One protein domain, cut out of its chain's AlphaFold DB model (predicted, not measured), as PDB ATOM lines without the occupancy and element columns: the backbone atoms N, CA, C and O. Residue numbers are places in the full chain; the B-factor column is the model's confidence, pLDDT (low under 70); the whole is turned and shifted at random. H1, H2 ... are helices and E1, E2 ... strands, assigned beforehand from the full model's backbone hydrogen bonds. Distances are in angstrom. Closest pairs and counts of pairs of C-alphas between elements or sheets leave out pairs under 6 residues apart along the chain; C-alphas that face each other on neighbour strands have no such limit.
ATOM      1  N   VAL A 628     -42.275  -7.383 -21.152       76.94
ATOM      2  CA  VAL A 628     -43.152  -8.498 -20.758       76.94
ATOM      3  C   VAL A 628     -44.390  -8.584 -21.653       76.94
ATOM      4  O   VAL A 628     -45.205  -7.662 -21.680       76.94
ATOM      5  N   SER A 629     -44.587  -9.714 -22.327       77.12
ATOM      6  CA  SER A 629     -45.785 -10.041 -23.102       77.12
ATOM      7  C   SER A 629     -46.592 -11.170 -22.454       77.12
ATOM      8  O   SER A 629     -46.105 -11.898 -21.593       77.12
ATOM      9  N   MET A 630     -47.866 -11.281 -22.826       78.00
ATOM     10  CA  MET A 630     -48.816 -12.256 -22.296       78.00
ATOM     11  C   MET A 630     -49.534 -12.849 -23.490       78.00
ATOM     12  O   MET A 630     -50.054 -12.116 -24.330       78.00
ATOM     13  N   ILE A 631     -49.556 -14.168 -23.549       79.06
ATOM     14  CA  ILE A 631     -50.252 -14.938 -24.568       79.06
ATOM     15  C   ILE A 631     -51.263 -15.844 -23.883       79.06
ATOM     16  O   ILE A 631     -51.056 -16.286 -22.752       79.06
ATOM     17  N   LYS A 632     -52.371 -16.095 -24.571       77.69
ATOM     18  CA  LYS A 632     -53.391 -17.043 -24.149       77.69
ATOM     19  C   LYS A 632     -53.492 -18.123 -25.218       77.69
ATOM     20  O   LYS A 632     -53.635 -17.774 -26.388       77.69
ATOM     21  N   ASN A 633     -53.358 -19.387 -24.832       74.88
ATOM     22  CA  ASN A 633     -53.453 -20.509 -25.764       74.88
ATOM     23  C   ASN A 633     -54.924 -20.904 -26.025       74.88
ATOM     24  O   ASN A 633     -55.843 -20.347 -25.414       74.88
ATOM     25  N   GLU A 634     -55.148 -21.841 -26.951       73.62
ATOM     26  CA  GLU A 634     -56.488 -22.304 -27.350       73.62
ATOM     27  C   GLU A 634     -57.267 -22.943 -26.185       73.62
ATOM     28  O   GLU A 634     -58.480 -22.758 -26.084       73.62
ATOM     29  N   ASP A 635     -56.560 -23.567 -25.237       68.31
ATOM     30  CA  ASP A 635     -57.117 -24.144 -24.004       68.31
ATOM     31  C   ASP A 635     -57.456 -23.089 -22.934       68.31
ATOM     32  O   ASP A 635     -57.946 -23.391 -21.842       68.31
ATOM     33  N   GLY A 636     -57.200 -21.813 -23.229       67.81
ATOM     34  CA  GLY A 636     -57.491 -20.690 -22.354       67.81
ATOM     35  C   GLY A 636     -56.496 -20.484 -21.208       67.81
ATOM     36  O   GLY A 636     -56.808 -19.723 -20.285       67.81
ATOM     37  N   LEU A 637     -55.320 -21.110 -21.274       70.06
ATOM     38  CA  LEU A 637     -54.208 -20.940 -20.339       70.06
ATOM     39  C   LEU A 637     -53.331 -19.745 -20.733       70.06
ATOM     40  O   LEU A 637     -53.214 -19.394 -21.906       70.06
ATOM     41  N   TYR A 638     -52.724 -19.109 -19.734       73.81
ATOM     42  CA  TYR A 638     -51.965 -17.868 -19.861       73.81
ATOM     43  C   TYR A 638     -50.463 -18.123 -19.707       73.81
ATOM     44  O   TYR A 638     -50.018 -18.655 -18.689       73.81
ATOM     45  N   SER A 639     -49.672 -17.636 -20.659       75.88
ATOM     46  CA  SER A 639     -48.208 -17.626 -20.586       75.88
ATOM     47  C   SER A 639     -47.693 -16.192 -20.646       75.88
ATOM     48  O   SER A 639     -48.222 -15.357 -21.374       75.88
ATOM     49  N   PHE A 640     -46.657 -15.896 -19.870       78.56
ATOM     50  CA  PHE A 640     -46.012 -14.595 -19.782       78.56
ATOM     51  C   PHE A 640     -44.566 -14.725 -20.245       78.56
ATOM     52  O   PHE A 640     -43.812 -15.544 -19.715       78.56
ATOM     53  N   LEU A 641     -44.165 -13.906 -21.212       76.69
ATOM     54  CA  LEU A 641     -42.822 -13.901 -21.775       76.69
ATOM     55  C   LEU A 641     -42.122 -12.597 -21.433       76.69
ATOM     56  O   LEU A 641     -42.761 -11.560 -21.387       76.69
ATOM     57  N   TYR A 642     -40.812 -12.638 -21.238       82.06
ATOM     58  CA  TYR A 642     -39.958 -11.463 -21.121       82.06
ATOM     59  C   TYR A 642     -38.780 -11.627 -22.083       82.06
ATOM     60  O   TYR A 642     -38.075 -12.640 -22.035       82.06
ATOM     61  N   ASP A 643     -38.632 -10.687 -23.020       78.31
ATOM     62  CA  ASP A 643     -37.727 -10.784 -24.180       78.31
ATOM     63  C   ASP A 643     -37.857 -12.118 -24.941       78.31
ATOM     64  O   ASP A 643     -36.870 -12.788 -25.256       78.31
ATOM     65  N   GLY A 644     -39.095 -12.558 -25.173       68.94
ATOM     66  CA  GLY A 644     -39.386 -13.788 -25.916       68.94
ATOM     67  C   GLY A 644     -39.120 -15.097 -25.162       68.94
ATOM     68  O   GLY A 644     -39.313 -16.162 -25.739       68.94
ATOM     69  N   LYS A 645     -38.716 -15.058 -23.882       75.56
ATOM     70  CA  LYS A 645     -38.573 -16.256 -23.035       75.56
ATOM     71  C   LYS A 645     -39.674 -16.341 -21.985       75.56
ATOM     72  O   LYS A 645     -39.993 -15.341 -21.350       75.56
ATOM     73  N   ASN A 646     -40.205 -17.540 -21.756       71.50
ATOM     74  CA  ASN A 646     -41.249 -17.774 -20.759       71.50
ATOM     75  C   ASN A 646     -40.746 -17.479 -19.335       71.50
ATOM     76  O   ASN A 646     -39.831 -18.134 -18.836       71.50
ATOM     77  N   ILE A 647     -41.394 -16.526 -18.668       73.00
ATOM     78  CA  ILE A 647     -41.248 -16.242 -17.231       73.00
ATOM     79  C   ILE A 647     -42.422 -16.794 -16.409       73.00
ATOM     80  O   ILE A 647     -42.360 -16.837 -15.184       73.00
ATOM     81  N   ALA A 648     -43.482 -17.237 -17.082       71.06
ATOM     82  CA  ALA A 648     -44.505 -18.155 -16.595       71.06
ATOM     83  C   ALA A 648     -45.218 -18.763 -17.811       71.06
ATOM     84  O   ALA A 648     -45.353 -18.082 -18.822       71.06
ATOM     85  N   ALA A 649     -45.651 -20.018 -17.745       76.12
ATOM     86  CA  ALA A 649     -46.304 -20.688 -18.869       76.12
ATOM     87  C   ALA A 649     -47.531 -21.475 -18.402       76.12
ATOM     88  O   ALA A 649     -47.562 -21.897 -17.248       76.12
ATOM     89  N   ASP A 650     -48.509 -21.610 -19.298       73.00
ATOM     90  CA  ASP A 650     -49.671 -22.501 -19.209       73.00
ATOM     91  C   ASP A 650     -50.476 -22.376 -17.903       73.00
ATOM     92  O   ASP A 650     -51.070 -23.319 -17.386       73.00
ATOM     93  N   LEU A 651     -50.556 -21.152 -17.375       66.19
ATOM     94  CA  LEU A 651     -51.254 -20.868 -16.131       66.19
ATOM     95  C   LEU A 651     -52.768 -20.850 -16.340       66.19
ATOM     96  O   LEU A 651     -53.290 -20.129 -17.195       66.19
ATOM     97  N   THR A 652     -53.511 -21.532 -15.470       72.88
ATOM     98  CA  THR A 652     -54.958 -21.299 -15.361       72.88
ATOM     99  C   THR A 652     -55.238 -19.838 -15.007       72.88
ATOM    100  O   THR A 652     -54.398 -19.144 -14.434       72.88
ATOM    101  N   LYS A 653     -56.464 -19.363 -15.257       68.50
ATOM    102  CA  LYS A 653     -56.903 -18.006 -14.882       68.50
ATOM    103  C   LYS A 653     -56.507 -17.625 -13.447       68.50
ATOM    104  O   LYS A 653     -55.985 -16.541 -13.204       68.50
ATOM    105  N   LYS A 654     -56.731 -18.533 -12.493       68.44
ATOM    106  CA  LYS A 654     -56.422 -18.310 -11.076       68.44
ATOM    107  C   LYS A 654     -54.912 -18.201 -10.838       68.44
ATOM    108  O   LYS A 654     -54.476 -17.265 -10.173       68.44
ATOM    109  N   GLN A 655     -54.124 -19.101 -11.423       68.00
ATOM    110  CA  GLN A 655     -52.663 -19.079 -11.310       68.00
ATOM    111  C   GLN A 655     -52.054 -17.844 -11.995       68.00
ATOM    112  O   GLN A 655     -51.099 -17.265 -11.485       68.00
ATOM    113  N   ALA A 656     -52.632 -17.388 -13.109       69.44
ATOM    114  CA  ALA A 656     -52.230 -16.163 -13.797       69.44
ATOM    115  C   ALA A 656     -52.517 -14.911 -12.953       69.44
ATOM    116  O   ALA A 656     -51.674 -14.019 -12.851       69.44
ATOM    117  N   GLU A 657     -53.680 -14.852 -12.291       68.81
ATOM    118  CA  GLU A 657     -53.996 -13.787 -11.333       68.81
ATOM    119  C   GLU A 657     -53.022 -13.783 -10.148       68.81
ATOM    120  O   GLU A 657     -52.595 -12.719  -9.707       68.81
ATOM    121  N   GLU A 658     -52.680 -14.953  -9.607       70.19
ATOM    122  CA  GLU A 658     -51.719 -15.091  -8.507       70.19
ATOM    123  C   GLU A 658     -50.313 -14.649  -8.928       70.19
ATOM    124  O   GLU A 658     -49.700 -13.831  -8.240       70.19
ATOM    125  N   PHE A 659     -49.856 -15.069 -10.108       73.31
ATOM    126  CA  PHE A 659     -48.588 -14.635 -10.689       73.31
ATOM    127  C   PHE A 659     -48.504 -13.109 -10.849       73.31
ATOM    128  O   PHE A 659     -47.527 -12.479 -10.442       73.31
ATOM    129  N   LEU A 660     -49.555 -12.482 -11.381       72.56
ATOM    130  CA  LEU A 660     -49.614 -11.029 -11.535       72.56
ATOM    131  C   LEU A 660     -49.658 -10.297 -10.184       72.56
ATOM    132  O   LEU A 660     -49.015  -9.257 -10.037       72.56
ATOM    133  N   LYS A 661     -50.357 -10.836  -9.172       71.12
ATOM    134  CA  LYS A 661     -50.341 -10.282  -7.802       71.12
ATOM    135  C   LYS A 661     -48.937 -10.306  -7.210       71.12
ATOM    136  O   LYS A 661     -48.519  -9.300  -6.636       71.12
ATOM    137  N   GLU A 662     -48.215 -11.418  -7.350       72.00
ATOM    138  CA  GLU A 662     -46.825 -11.544  -6.890       72.00
ATOM    139  C   GLU A 662     -45.942 -10.473  -7.544       72.00
ATOM    140  O   GLU A 662     -45.225  -9.744  -6.852       72.00
ATOM    141  N   ILE A 663     -46.055 -10.320  -8.866       74.12
ATOM    142  CA  ILE A 663     -45.322  -9.317  -9.644       74.12
ATOM    143  C   ILE A 663     -45.623  -7.896  -9.154       74.12
ATOM    144  O   ILE A 663     -44.703  -7.162  -8.790       74.12
ATOM    145  N   PHE A 664     -46.898  -7.498  -9.076       68.06
ATOM    146  CA  PHE A 664     -47.259  -6.137  -8.662       68.06
ATOM    147  C   PHE A 664     -46.876  -5.831  -7.219       68.06
ATOM    148  O   PHE A 664     -46.436  -4.719  -6.924       68.06
ATOM    149  N   THR A 665     -46.971  -6.822  -6.334       70.94
ATOM    150  CA  THR A 665     -46.534  -6.683  -4.941       70.94
ATOM    151  C   THR A 665     -45.033  -6.418  -4.873       70.94
ATOM    152  O   THR A 665     -44.611  -5.479  -4.198       70.94
ATOM    153  N   LYS A 666     -44.217  -7.175  -5.620       70.00
ATOM    154  CA  LYS A 666     -42.757  -6.995  -5.647       70.00
ATOM    155  C   LYS A 666     -42.316  -5.702  -6.337       70.00
ATOM    156  O   LYS A 666     -41.229  -5.206  -6.041       70.00
ATOM    157  N   PHE A 667     -43.137  -5.146  -7.228       72.69
ATOM    158  CA  PHE A 667     -42.846  -3.898  -7.947       72.69
ATOM    159  C   PHE A 667     -43.236  -2.638  -7.163       72.69
ATOM    160  O   PHE A 667     -42.825  -1.535  -7.532       72.69
ATOM    161  N   LYS A 668     -44.028  -2.774  -6.092       62.06
ATOM    162  CA  LYS A 668     -44.511  -1.648  -5.287       62.06
ATOM    163  C   LYS A 668     -43.332  -0.854  -4.707       62.06
ATOM    164  O   LYS A 668     -42.561  -1.373  -3.909       62.06
ATOM    165  N   GLY A 669     -43.200   0.408  -5.122       58.34
ATOM    166  CA  GLY A 669     -42.153   1.324  -4.649       58.34
ATOM    167  C   GLY A 669     -40.745   1.080  -5.211       58.34
ATOM    168  O   GLY A 669     -39.802   1.686  -4.710       58.34
ATOM    169  N   LYS A 670     -40.573   0.217  -6.226       67.44
ATOM    170  CA  LYS A 670     -39.263  -0.071  -6.847       67.44
ATOM    171  C   LYS A 670     -39.057   0.679  -8.169       67.44
ATOM    172  O   LYS A 670     -40.021   0.947  -8.886       67.44
ATOM    173  N   THR A 671     -37.797   0.992  -8.487       73.12
ATOM    174  CA  THR A 671     -37.385   1.614  -9.760       73.12
ATOM    175  C   THR A 671     -37.463   0.625 -10.924       73.12
ATOM    176  O   THR A 671     -37.377  -0.588 -10.719       73.12
ATOM    177  N   ASP A 672     -37.587   1.133 -12.151       72.31
ATOM    178  CA  ASP A 672     -37.679   0.292 -13.352       72.31
ATOM    179  C   ASP A 672     -36.434  -0.595 -13.548       72.31
ATOM    180  O   ASP A 672     -36.575  -1.750 -13.939       72.31
ATOM    181  N   ASP A 673     -35.236  -0.135 -13.168       73.88
ATOM    182  CA  ASP A 673     -34.008  -0.947 -13.219       73.88
ATOM    183  C   ASP A 673     -34.012  -2.098 -12.205       73.88
ATOM    184  O   ASP A 673     -33.595  -3.216 -12.515       73.88
ATOM    185  N   ALA A 674     -34.532  -1.863 -10.994       72.88
ATOM    186  CA  ALA A 674     -34.691  -2.919  -9.997       72.88
ATOM    187  C   ALA A 674     -35.719  -3.967 -10.449       72.88
ATOM    188  O   ALA A 674     -35.584  -5.152 -10.133       72.88
ATOM    189  N   ILE A 675     -36.732  -3.532 -11.202       75.00
ATOM    190  CA  ILE A 675     -37.739  -4.405 -11.798       75.00
ATOM    191  C   ILE A 675     -37.144  -5.217 -12.958       75.00
ATOM    192  O   ILE A 675     -37.324  -6.433 -12.982       75.00
ATOM    193  N   LYS A 676     -36.390  -4.591 -13.872       79.88
ATOM    194  CA  LYS A 676     -35.684  -5.292 -14.960       79.88
ATOM    195  C   LYS A 676     -34.722  -6.335 -14.416       79.88
ATOM    196  O   LYS A 676     -34.814  -7.485 -14.811       79.88
ATOM    197  N   LYS A 677     -33.916  -5.986 -13.409       80.81
ATOM    198  CA  LYS A 677     -33.020  -6.938 -12.734       80.81
ATOM    199  C   LYS A 677     -33.771  -8.155 -12.185       80.81
ATOM    200  O   LYS A 677     -33.309  -9.280 -12.331       80.81
ATOM    201  N   TYR A 678     -34.940  -7.943 -11.579       78.56
ATOM    202  CA  TYR A 678     -35.791  -9.035 -11.101       78.56
ATOM    203  C   TYR A 678     -36.313  -9.917 -12.249       78.56
ATOM    204  O   TYR A 678     -36.282 -11.143 -12.140       78.56
ATOM    205  N   LEU A 679     -36.766  -9.309 -13.349       79.31
ATOM    206  CA  LEU A 679     -37.229 -10.025 -14.541       79.31
ATOM    207  C   LEU A 679     -36.084 -10.780 -15.241       79.31
ATOM    208  O   LEU A 679     -36.268 -11.934 -15.625       79.31
ATOM    209  N   ASP A 680     -34.896 -10.181 -15.333       80.94
ATOM    210  CA  ASP A 680     -33.670 -10.781 -15.873       80.94
ATOM    211  C   ASP A 680     -33.213 -11.972 -15.028       80.94
ATOM    212  O   ASP A 680     -32.841 -13.012 -15.570       80.94
ATOM    213  N   ASP A 681     -33.285 -11.857 -13.699       77.81
ATOM    214  CA  ASP A 681     -32.967 -12.953 -12.788       77.81
ATOM    215  C   ASP A 681     -33.927 -14.136 -12.969       77.81
ATOM    216  O   ASP A 681     -33.468 -15.274 -13.069       77.81
ATOM    217  N   ILE A 682     -35.240 -13.889 -13.071       75.56
ATOM    218  CA  ILE A 682     -36.229 -14.945 -13.358       75.56
ATOM    219  C   ILE A 682     -35.961 -15.577 -14.721       75.56
ATOM    220  O   ILE A 682     -35.878 -16.799 -14.825       75.56
ATOM    221  N   LYS A 683     -35.788 -14.754 -15.761       78.62
ATOM    222  CA  LYS A 683     -35.500 -15.197 -17.131       78.62
ATOM    223  C   LYS A 683     -34.258 -16.076 -17.188       78.62
ATOM    224  O   LYS A 683     -34.287 -17.131 -17.818       78.62
ATOM    225  N   ARG A 684     -33.176 -15.664 -16.521       75.19
ATOM    226  CA  ARG A 684     -31.930 -16.432 -16.438       75.19
ATOM    227  C   ARG A 684     -32.175 -17.782 -15.777       75.19
ATOM    228  O   ARG A 684     -31.892 -18.809 -16.382       75.19
ATOM    229  N   ILE A 685     -32.770 -17.784 -14.589       70.12
ATOM    230  CA  ILE A 685     -32.977 -18.999 -13.796       70.12
ATOM    231  C   ILE A 685     -33.941 -19.979 -14.478       70.12
ATOM    232  O   ILE A 685     -33.753 -21.191 -14.399       70.12
ATOM    233  N   PHE A 686     -34.949 -19.482 -15.195       70.75
ATOM    234  CA  PHE A 686     -35.886 -20.331 -15.937       70.75
ATOM    235  C   PHE A 686     -35.303 -20.840 -17.255       70.75
ATOM    236  O   PHE A 686     -35.788 -21.833 -17.780       70.75
ATOM    237  N   SER A 687     -34.234 -20.221 -17.763       69.50
ATOM    238  CA  SER A 687     -33.450 -20.769 -18.874       69.50
ATOM    239  C   SER A 687     -32.363 -21.764 -18.444       69.50
ATOM    240  O   SER A 687     -31.750 -22.392 -19.300       69.50
ATOM    241  N   GLU A 688     -32.107 -21.901 -17.137       71.56
ATOM    242  CA  GLU A 688     -31.095 -22.810 -16.582       71.56
ATOM    243  C   GLU A 688     -31.645 -24.217 -16.275       71.56
ATOM    244  O   GLU A 688     -30.850 -25.136 -16.058       71.56
TER     245      GLU A 688
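Overview. This is residues 628 to 688 of the 849 residues of the protein "EndoU nuclease" of Tenacibaculum mesophilum (UniProt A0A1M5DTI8). A small three-stranded antiparallel sheet has one helix, H1, running lengthwise over one face, while a second helix, H2, crosses the strands and packs mainly on E3. The two helices make a V, joined by a tight link near which residues 668 to 674 stick out. The printed part has 61 residues with named elements in the order E1, E2, E3, H1, H2; the sheet runs E1, E2, E3, and the class is mixed, helices and strands. It is compact, with a radius of gyration of the C-alphas of 11.9 A and spans of 35 by 24 by 16 A.

Arrangement. Look first at E1, residues 628 to 632, E2, residues 638 to 642, and E3, residues 645 to 651: they form a meander, each strand the antiparallel neighbour of the one before. Between E1 and E2, N 629 and O 641 are 2.8 A apart, within hydrogen-bond range; between E2 and E3, so are N 640 and O 648, at 2.8 A. H1, residues 653 to 667, is on one face in two layers, helix over sheet, at a height of 11.0 A; it runs along the strands, at 7 degrees to E3 on the local plane. H2, residues 672 to 687, is on the sheet at a height of 9.7 A and runs across the strands, at 83 degrees to E3 on the local plane; its closest C-alphas to E3 are those of Lys 683 and Ile 647, 5.8 A apart. H1 and H2 are close but not clearly touching, at a steep tilt of 47 degrees, opposite ways; their closest C-alphas, Phe 667 and Ile 675, are 6.4 A apart. In H1 and H2 every O i to N i+4 pair is within hydrogen-bond range.

Along the chain. Find C-alpha 628 at (-43.152, -8.498, -20.758), where E1 begins; E1 spans 13.8 A, E2 13.7 A and E3 15.2 A. H1 runs 21.1 A from C-alpha 653, and H2 22.2 A to C-alpha 687 at (-33.450, -20.769, -18.874).

Size, cuts and confidence. The C-alphas farthest apart, Glu 634 and Gly 669, are 35.8 A apart. The printed part has no cut, and its four links are tight. Mean pLDDT of the printed part is 73.1, with 14 residues under 70, among them 653 to 657 and 668 to 670.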